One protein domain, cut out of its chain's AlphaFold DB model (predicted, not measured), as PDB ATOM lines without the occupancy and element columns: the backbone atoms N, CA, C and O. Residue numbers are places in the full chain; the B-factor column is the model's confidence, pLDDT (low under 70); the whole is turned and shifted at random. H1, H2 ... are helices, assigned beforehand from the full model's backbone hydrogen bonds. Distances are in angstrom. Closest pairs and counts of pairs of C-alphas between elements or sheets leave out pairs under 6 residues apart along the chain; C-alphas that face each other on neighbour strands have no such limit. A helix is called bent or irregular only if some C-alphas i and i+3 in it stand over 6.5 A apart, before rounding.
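Overview. This is residues 356 to 421 of the 435 residues of an uncharacterized protein of Lachnospiraceae bacterium (UniProt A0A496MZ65). One long helix, H3, runs along the longest direction of the domain, and two short helices, H2 and H4, pack on it, H2 on residues 402 to 409 of H3 and H4 on residues 403 to 411 of H3. H1 lies across from H3 without reaching it and makes a corner with H2, while the long loop of residues 380 to 395 brings the backbone from H2 back to the beginning of H3. The printed part has 66 residues, with four named helices in the order H1, H2, H3, H4 and no named strand; the class is all helix. The whole is compact, with a radius of gyration of the C-alphas of 11.1 A, and rounded, with spans of 32 by 25 by 20 A.

Arrangement. Start at H3, residues 396 to 414, which has a kink of 28 degrees near residue 405. H2, residues 373 to 379, touches it at a steep tilt of 59 degrees, opposite ways; look at Val 379 and Lys 405, whose C-alphas are the closest at 5.1 A. H4, residues 418 to 421, touches H3 too, and here the closest C-alphas are those of Glu 411 and Ile 418, 6.4 A apart. Farther out, H1, residues 356 to 366, and H2 touch only at the corner by their link, about perpendicular at 79 degrees, with the C-alphas of Phe 366 and Glu 373 closest at 4.7 A. H1 and H4 only just touch, with 3 pairs of C-alphas within 8 A, the closest being those of Phe 362 and Ile 421 at 6.3 A. H1 and H3 are apart, and so are H2 and H4. In H1 every O i to N i+4 pair is within hydrogen-bond range; in H3 13 of 15 are, in H2 1 of 3, beside 3 of 4 O i to N i+3 pairs, and H4 is too short for an O i to N i+4 pair.

Along the chain. Find C-alpha 396 at (22.479, 4.347, 21.602); from there H3 runs 25.1 A to C-alpha 414 at (30.089, 28.263, 21.882). It is neither bent nor irregular, but only just: C-alphas 408 and 411 are 6.1 A apart. H2, residues 373 to 379, runs 10.4 A and is irregular, with C-alphas 374 and 377 lying 7.4 A apart. H1 begins at C-alpha 356 at (15.075, 10.656, 34.030) and runs 15.9 A to residue 366. H4, four residues from 418, ends at C-alpha 421.

Size, cuts and confidence. The two C-alphas farthest apart are those of Glu 390 and Gly 413, at 31.7 A. The printed part has no cut. The link from H2 to H3 is long, with 16 residues; that from H1 to H2 is short and that from H3 to H4 tight. The mean pLDDT of the printed part is 90.2, and no printed residue is under 70.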
ATOM      1  N   ILE A 356      16.425  10.260  34.455       88.88
ATOM      2  CA  ILE A 356      15.075  10.656  34.030       88.88
ATOM      3  C   ILE A 356      15.026  12.175  33.848       88.88
ATOM      4  O   ILE A 356      14.529  12.671  32.833       88.88
ATOM      5  N   GLU A 357      15.572  12.919  34.807       88.19
ATOM      6  CA  GLU A 357      15.689  14.369  34.743       88.19
ATOM      7  C   GLU A 357      16.643  14.813  33.626       88.19
ATOM      8  O   GLU A 357      16.317  15.748  32.895       88.19
ATOM      9  N   ALA A 358      17.763  14.113  33.421       90.69
ATOM     10  CA  ALA A 358      18.697  14.393  32.334       90.69
ATOM     11  C   ALA A 358      18.032  14.237  30.955       90.69
ATOM     12  O   ALA A 358      18.113  15.150  30.135       90.69
ATOM     13  N   ILE A 359      17.300  13.140  30.720       94.00
ATOM     14  CA  ILE A 359      16.526  12.927  29.483       94.00
ATOM     15  C   ILE A 359      15.465  14.021  29.308       94.00
ATOM     16  O   ILE A 359      15.307  14.580  28.221       94.00
ATOM     17  N   LYS A 360      14.737  14.364  30.377       94.06
ATOM     18  CA  LYS A 360      13.724  15.425  30.333       94.06
ATOM     19  C   LYS A 360      14.336  16.775  29.955       94.06
ATOM     20  O   LYS A 360      13.787  17.465  29.094       94.06
ATOM     21  N   ASN A 361      15.438  17.159  30.595       93.88
ATOM     22  CA  ASN A 361      16.119  18.422  30.329       93.88
ATOM     23  C   ASN A 361      16.712  18.440  28.921       93.88
ATOM     24  O   ASN A 361      16.535  19.432  28.224       93.88
ATOM     25  N   PHE A 362      17.321  17.336  28.476       94.56
ATOM     26  CA  PHE A 362      17.809  17.175  27.109       94.56
ATOM     27  C   PHE A 362      16.711  17.493  26.085       94.56
ATOM     28  O   PHE A 362      16.853  18.425  25.295       94.56
ATOM     29  N   ASN A 363      15.572  16.796  26.167       96.38
ATOM     30  CA  ASN A 363      14.456  17.028  25.250       96.38
ATOM     31  C   ASN A 363      13.928  18.464  25.356       96.38
ATOM     32  O   ASN A 363      13.728  19.125  24.346       96.38
ATOM     33  N   THR A 364      13.745  18.979  26.577       95.88
ATOM     34  CA  THR A 364      13.236  20.344  26.800       95.88
ATOM     35  C   THR A 364      14.154  21.400  26.186       95.88
ATOM     36  O   THR A 364      13.673  22.383  25.629       95.88
ATOM     37  N   ASN A 365      15.469  21.210  26.283       95.38
ATOM     38  CA  ASN A 365      16.437  22.186  25.812       95.38
ATOM     39  C   ASN A 365      16.535  22.219  24.281       95.38
ATOM     40  O   ASN A 365      16.738  23.302  23.743       95.38
ATOM     41  N   PHE A 366      16.373  21.090  23.585       95.75
ATOM     42  CA  PHE A 366      16.415  21.040  22.115       95.75
ATOM     43  C   PHE A 366      15.040  21.175  21.440       95.75
ATOM     44  O   PHE A 366      14.967  21.436  20.241       95.75
ATOM     45  N   SER A 367      13.949  21.019  22.189       95.62
ATOM     46  CA  SER A 367      12.586  21.251  21.707       95.62
ATOM     47  C   SER A 367      12.293  22.722  21.417       95.62
ATOM     48  O   SER A 367      13.033  23.630  21.800       95.62
ATOM     49  N   LYS A 368      11.160  22.970  20.753       94.75
ATOM     50  CA  LYS A 368      10.706  24.318  20.418       94.75
ATOM     51  C   LYS A 368      10.527  25.189  21.668       94.75
ATOM     52  O   LYS A 368       9.813  24.822  22.600       94.75
ATOM     53  N   GLY A 369      11.119  26.383  21.657       91.81
ATOM     54  CA  GLY A 369      11.197  27.297  22.797       91.81
ATOM     55  C   GLY A 369      12.274  26.929  23.824       91.81
ATOM     56  O   GLY A 369      12.368  27.592  24.858       91.81
ATOM     57  N   GLY A 370      13.055  25.877  23.566       94.44
ATOM     58  CA  GLY A 370      14.161  25.421  24.394       94.44
ATOM     59  C   GLY A 370      15.432  26.251  24.208       94.44
ATOM     60  O   GLY A 370      15.593  26.998  23.244       94.44
ATOM     61  N   TYR A 371      16.365  26.110  25.151       95.25
ATOM     62  CA  TYR A 371      17.604  26.892  25.163       95.25
ATOM     63  C   TYR A 371      18.516  26.627  23.951       95.25
ATOM     64  O   TYR A 371      19.217  27.533  23.518       95.25
ATOM     65  N   PHE A 372      18.488  25.420  23.384       95.12
ATOM     66  CA  PHE A 372      19.289  24.998  22.230       95.12
ATOM     67  C   PHE A 372      18.454  24.757  20.961       95.12
ATOM     68  O   PHE A 372      18.930  24.075  20.051       95.12
ATOM     69  N   GLU A 373      17.236  25.304  20.868       95.00
ATOM     70  CA  GLU A 373      16.322  25.086  19.728       95.00
ATOM     71  C   GLU A 373      17.011  25.302  18.367       95.00
ATOM     72  O   GLU A 373      16.890  24.472  17.466       95.00
ATOM     73  N   GLU A 374      17.791  26.379  18.212       94.88
ATOM     74  CA  GLU A 374      18.435  26.711  16.932       94.88
ATOM     75  C   GLU A 374      19.471  25.676  16.464       94.88
ATOM     76  O   GLU A 374      19.805  25.637  15.275       94.88
ATOM     77  N   PHE A 375      19.963  24.837  17.376       94.31
ATOM     78  CA  PHE A 375      20.977  23.812  17.123       94.31
ATOM     79  C   PHE A 375      20.389  22.408  16.973       94.31
ATOM     80  O   PHE A 375      21.111  21.503  16.565       94.31
ATOM     81  N   ALA A 376      19.095  22.214  17.255       93.56
ATOM     82  CA  ALA A 376      18.441  20.905  17.250       93.56
ATOM     83  C   ALA A 376      18.692  20.114  15.955       93.56
ATOM     84  O   ALA A 376      19.165  18.979  15.993       93.56
ATOM     85  N   ASN A 377      18.469  20.743  14.799       93.38
ATOM     86  CA  ASN A 377      18.696  20.104  13.501       93.38
ATOM     87  C   ASN A 377      20.180  19.825  13.219       93.38
ATOM     88  O   ASN A 377      20.492  18.823  12.575       93.38
ATOM     89  N   ASP A 378      21.087  20.685  13.692       92.56
ATOM     90  CA  ASP A 378      22.528  20.537  13.449       92.56
ATOM     91  C   ASP A 378      23.070  19.304  14.175       92.56
ATOM     92  O   ASP A 378      23.866  18.549  13.616       92.56
ATOM     93  N   VAL A 379      22.585  19.064  15.396       91.50
ATOM     94  CA  VAL A 379      22.964  17.896  16.197       91.50
ATOM     95  C   VAL A 379      22.142  16.651  15.847       91.50
ATOM     96  O   VAL A 379      22.538  15.536  16.168       91.50
ATOM     97  N   GLY A 380      21.050  16.806  15.095       91.88
ATOM     98  CA  GLY A 380      20.188  15.706  14.660       91.88
ATOM     99  C   GLY A 380      19.105  15.316  15.668       91.88
ATOM    100  O   GLY A 380      18.641  14.183  15.634       91.88
ATOM    101  N   TYR A 381      18.709  16.226  16.561       94.75
ATOM    102  CA  TYR A 381      17.562  16.035  17.448       94.75
ATOM    103  C   TYR A 381      16.241  16.101  16.665       94.75
ATOM    104  O   TYR A 381      16.008  17.051  15.916       94.75
ATOM    105  N   ASP A 382      15.361  15.117  16.877       93.44
ATOM    106  CA  ASP A 382      14.003  15.077  16.320       93.44
ATOM    107  C   ASP A 382      12.955  15.201  17.433       93.44
ATOM    108  O   ASP A 382      12.736  14.278  18.218       93.44
ATOM    109  N   GLU A 383      12.256  16.334  17.465       93.00
ATOM    110  CA  GLU A 383      11.185  16.604  18.431       93.00
ATOM    111  C   GLU A 383       9.983  15.650  18.288       93.00
ATOM    112  O   GLU A 383       9.260  15.423  19.260       93.00
ATOM    113  N   ASN A 384       9.764  15.051  17.110       94.38
ATOM    114  CA  ASN A 384       8.683  14.076  16.909       94.38
ATOM    115  C   ASN A 384       9.035  12.689  17.455       94.38
ATOM    116  O   ASN A 384       8.146  11.855  17.639       94.38
ATOM    117  N   ASN A 385      10.319  12.446  17.714       94.12
ATOM    118  CA  ASN A 385      10.836  11.219  18.291       94.12
ATOM    119  C   ASN A 385      11.796  11.559  19.447       94.12
ATOM    120  O   ASN A 385      13.010  11.355  19.333       94.12
ATOM    121  N   PRO A 386      11.282  12.098  20.570       94.69
ATOM    122  CA  PRO A 386      12.119  12.495  21.693       94.69
ATOM    123  C   PRO A 386      12.802  11.285  22.336       94.69
ATOM    124  O   PRO A 386      12.344  10.138  22.236       94.69
ATOM    125  N   VAL A 387      13.919  11.533  23.015       95.31
ATOM    126  CA  VAL A 387      14.622  10.488  23.769       95.31
ATOM    127  C   VAL A 387      13.775  10.125  24.985       95.31
ATOM    128  O   VAL A 387      13.276  10.990  25.699       95.31
ATOM    129  N   THR A 388      13.587   8.840  25.241       94.56
ATOM    130  CA  THR A 388      12.843   8.327  26.393       94.56
ATOM    131  C   THR A 388      13.648   7.218  27.043       94.56
ATOM    132  O   THR A 388      14.524   6.630  26.415       94.56
ATOM    133  N   LEU A 389      13.325   6.882  28.292       90.81
ATOM    134  CA  LEU A 389      13.958   5.746  28.956       90.81
ATOM    135  C   LEU A 389      13.721   4.426  28.198       90.81
ATOM    136  O   LEU A 389      14.566   3.542  28.236       90.81
ATOM    137  N   GLU A 390      12.599   4.289  27.489       90.88
ATOM    138  CA  GLU A 390      12.244   3.045  26.798       90.88
ATOM    139  C   GLU A 390      12.937   2.898  25.434       90.88
ATOM    140  O   GLU A 390      13.394   1.806  25.109       90.88
ATOM    141  N   ASN A 391      13.088   3.983  24.662       92.75
ATOM    142  CA  ASN A 391      13.751   3.940  23.346       92.75
ATOM    143  C   ASN A 391      15.277   4.167  23.400       92.75
ATOM    144  O   ASN A 391      15.937   4.108  22.367       92.75
ATOM    145  N   PHE A 392      15.853   4.424  24.581       93.00
ATOM    146  CA  PHE A 392      17.270   4.777  24.721       93.00
ATOM    147  C   PHE A 392      18.217   3.693  24.181       93.00
ATOM    148  O   PHE A 392      19.135   4.003  23.427       93.00
ATOM    149  N   GLY A 393      17.980   2.422  24.532       90.19
ATOM    150  CA  GLY A 393      18.820   1.299  24.095       90.19
ATOM    151  C   GLY A 393      18.862   1.140  22.572       90.19
ATOM    152  O   GLY A 393      19.931   0.954  21.995       90.19
ATOM    153  N   GLU A 394      17.720   1.313  21.905       92.06
ATOM    154  CA  GLU A 394      17.602   1.237  20.439       92.06
ATOM    155  C   GLU A 394      18.332   2.397  19.743       92.06
ATOM    156  O   GLU A 394      18.812   2.264  18.617       92.06
ATOM    157  N   ARG A 395      18.465   3.530  20.443       91.81
ATOM    158  CA  ARG A 395      19.032   4.783  19.933       91.81
ATOM    159  C   ARG A 395      20.466   5.046  20.381       91.81
ATOM    160  O   ARG A 395      20.993   6.114  20.093       91.81
ATOM    161  N   ILE A 396      21.138   4.101  21.042       88.81
ATOM    162  CA  ILE A 396      22.479   4.347  21.602       88.81
ATOM    163  C   ILE A 396      23.497   4.803  20.542       88.81
ATOM    164  O   ILE A 396      24.313   5.684  20.803       88.81
ATOM    165  N   ASP A 397      23.431   4.251  19.326       87.12
ATOM    166  CA  ASP A 397      24.318   4.644  18.226       87.12
ATOM    167  C   ASP A 397      23.969   6.031  17.676       87.12
ATOM    168  O   ASP A 397      24.866   6.800  17.339       87.12
ATOM    169  N   GLU A 398      22.680   6.377  17.629       90.12
ATOM    170  CA  GLU A 398      22.229   7.726  17.278       90.12
ATOM    171  C   GLU A 398      22.748   8.749  18.294       90.12
ATOM    172  O   GLU A 398      23.281   9.782  17.898       90.12
ATOM    173  N   LEU A 399      22.665   8.433  19.589       90.94
ATOM    174  CA  LEU A 399      23.151   9.287  20.672       90.94
ATOM    175  C   LEU A 399      24.675   9.458  20.640       90.94
ATOM    176  O   LEU A 399      25.154  10.567  20.858       90.94
ATOM    177  N   CYS A 400      25.431   8.407  20.305       87.56
ATOM    178  CA  CYS A 400      26.879   8.521  20.080       87.56
ATOM    179  C   CYS A 400      27.194   9.456  18.899       87.56
ATOM    180  O   CYS A 400      28.060  10.309  19.004       87.56
ATOM    181  N   ASN A 401      26.466   9.345  17.784       86.50
ATOM    182  CA  ASN A 401      26.684  10.230  16.633       86.50
ATOM    183  C   ASN A 401      26.256  11.680  16.922       86.50
ATOM    184  O   ASN A 401      26.779  12.630  16.342       86.50
ATOM    185  N   MET A 402      25.245  11.858  17.771       89.31
ATOM    186  CA  MET A 402      24.766  13.168  18.197       89.31
ATOM    187  C   MET A 402      25.776  13.858  19.115       89.31
ATOM    188  O   MET A 402      25.958  15.067  19.002       89.31
ATOM    189  N   GLU A 403      26.452  13.101  19.976       86.19
ATOM    190  CA  GLU A 403      27.536  13.584  20.833       86.19
ATOM    191  C   GLU A 403      28.657  14.244  20.021       86.19
ATOM    192  O   GLU A 403      28.961  15.410  20.275       86.19
ATOM    193  N   GLU A 404      29.154  13.585  18.971       83.75
ATOM    194  CA  GLU A 404      30.173  14.160  18.076       83.75
ATOM    195  C   GLU A 404      29.730  15.519  17.499       83.75
ATOM    196  O   GLU A 404      30.485  16.493  17.480       83.75
ATOM    197  N   LYS A 405      28.465  15.632  17.080       88.00
ATOM    198  CA  LYS A 405      27.916  16.886  16.539       88.00
ATOM    199  C   LYS A 405      27.728  17.956  17.610       88.00
ATOM    200  O   LYS A 405      27.943  19.137  17.345       88.00
ATOM    201  N   ILE A 406      27.309  17.569  18.814       87.06
ATOM    202  CA  ILE A 406      27.191  18.478  19.959       87.06
ATOM    203  C   ILE A 406      28.567  19.051  20.300       87.06
ATOM    204  O   ILE A 406      28.670  20.262  20.517       87.06
ATOM    205  N   TYR A 407      29.610  18.220  20.302       85.38
ATOM    206  CA  TYR A 407      30.986  18.662  20.510       85.38
ATOM    207  C   TYR A 407      31.383  19.739  19.491       85.38
ATOM    208  O   TYR A 407      31.793  20.844  19.860       85.38
ATOM    209  N   GLU A 408      31.203  19.456  18.199       85.56
ATOM    210  CA  GLU A 408      31.570  20.378  17.121       85.56
ATOM    211  C   GLU A 408      30.790  21.698  17.177       85.56
ATOM    212  O   GLU A 408      31.357  22.781  17.009       85.56
ATOM    213  N   VAL A 409      29.481  21.623  17.414       88.06
ATOM    214  CA  VAL A 409      28.600  22.788  17.336       88.06
ATOM    215  C   VAL A 409      28.663  23.613  18.616       88.06
ATOM    216  O   VAL A 409      28.900  24.817  18.544       88.06
ATOM    217  N   LEU A 410      28.453  22.996  19.781       85.75
ATOM    218  CA  LEU A 410      28.266  23.699  21.052       85.75
ATOM    219  C   LEU A 410      29.571  23.859  21.831       85.75
ATOM    220  O   LEU A 410      29.861  24.964  22.301       85.75
ATOM    221  N   GLU A 411      30.382  22.807  21.943       82.56
ATOM    222  CA  GLU A 411      31.622  22.887  22.720       82.56
ATOM    223  C   GLU A 411      32.674  23.723  21.991       82.56
ATOM    224  O   GLU A 411      33.167  24.710  22.539       82.56
ATOM    225  N   VAL A 412      32.949  23.424  20.722       83.94
ATOM    226  CA  VAL A 412      33.926  24.186  19.929       83.94
ATOM    227  C   VAL A 412      33.377  25.559  19.516       83.94
ATOM    228  O   VAL A 412      34.090  26.563  19.592       83.94
ATOM    229  N   GLY A 413      32.110  25.643  19.093       82.50
ATOM    230  CA  GLY A 413      31.522  26.889  18.579       82.50
ATOM    231  C   GLY A 413      31.121  27.912  19.653       82.50
ATOM    232  O   GLY A 413      31.221  29.133  19.438       82.50
ATOM    233  N   TYR A 414      30.677  27.433  20.821       86.19
ATOM    234  CA  TYR A 414      30.089  28.263  21.882       86.19
ATOM    235  C   TYR A 414      30.746  28.080  23.254       86.19
ATOM    236  O   TYR A 414      30.373  28.807  24.174       86.19
ATOM    237  N   TYR A 415      31.756  27.210  23.391       85.25
ATOM    238  CA  TYR A 415      32.417  26.893  24.667       85.25
ATOM    239  C   TYR A 415      31.440  26.370  25.728       85.25
ATOM    240  O   TYR A 415      31.582  26.645  26.921       85.25
ATOM    241  N   ILE A 416      30.429  25.624  25.283       83.19
ATOM    242  CA  ILE A 416      29.443  24.978  26.147       83.19
ATOM    243  C   ILE A 416      29.849  23.520  26.298       83.19
ATOM    244  O   ILE A 416      29.752  22.755  25.346       83.19
ATOM    245  N   GLY A 417      30.305  23.145  27.493       79.75
ATOM    246  CA  GLY A 417      30.694  21.763  27.761       79.75
ATOM    247  C   GLY A 417      29.518  20.808  27.559       79.75
ATOM    248  O   GLY A 417      28.409  21.091  28.022       79.75
ATOM    249  N   ILE A 418      29.776  19.673  26.909       78.25
ATOM    250  CA  ILE A 418      28.771  18.656  26.564       78.25
ATOM    251  C   ILE A 418      27.888  18.255  27.757       78.25
ATOM    252  O   ILE A 418      26.670  18.173  27.633       78.25
ATOM    253  N   SER A 419      28.460  18.085  28.950       74.31
ATOM    254  CA  SER A 419      27.700  17.712  30.154       74.31
ATOM    255  C   SER A 419      26.671  18.763  30.599       74.31
ATOM    256  O   SER A 419      25.749  18.454  31.350       74.31
ATOM    257  N   SER A 420      26.786  20.009  30.128       82.75
ATOM    258  CA  SER A 420      25.857  21.089  30.473       82.75
ATOM    259  C   SER A 420      24.555  21.046  29.679       82.75
ATOM    260  O   SER A 420      23.615  21.749  30.050       82.75
ATOM    261  N   ILE A 421      24.461  20.241  28.614       87.19
ATOM    262  CA  ILE A 421      23.269  20.224  27.750       87.19
ATOM    263  C   ILE A 421      22.021  19.677  28.451       87.19
ATOM    264  O   ILE A 421      20.901  19.938  28.019       87.19
TER     265      ILE A 421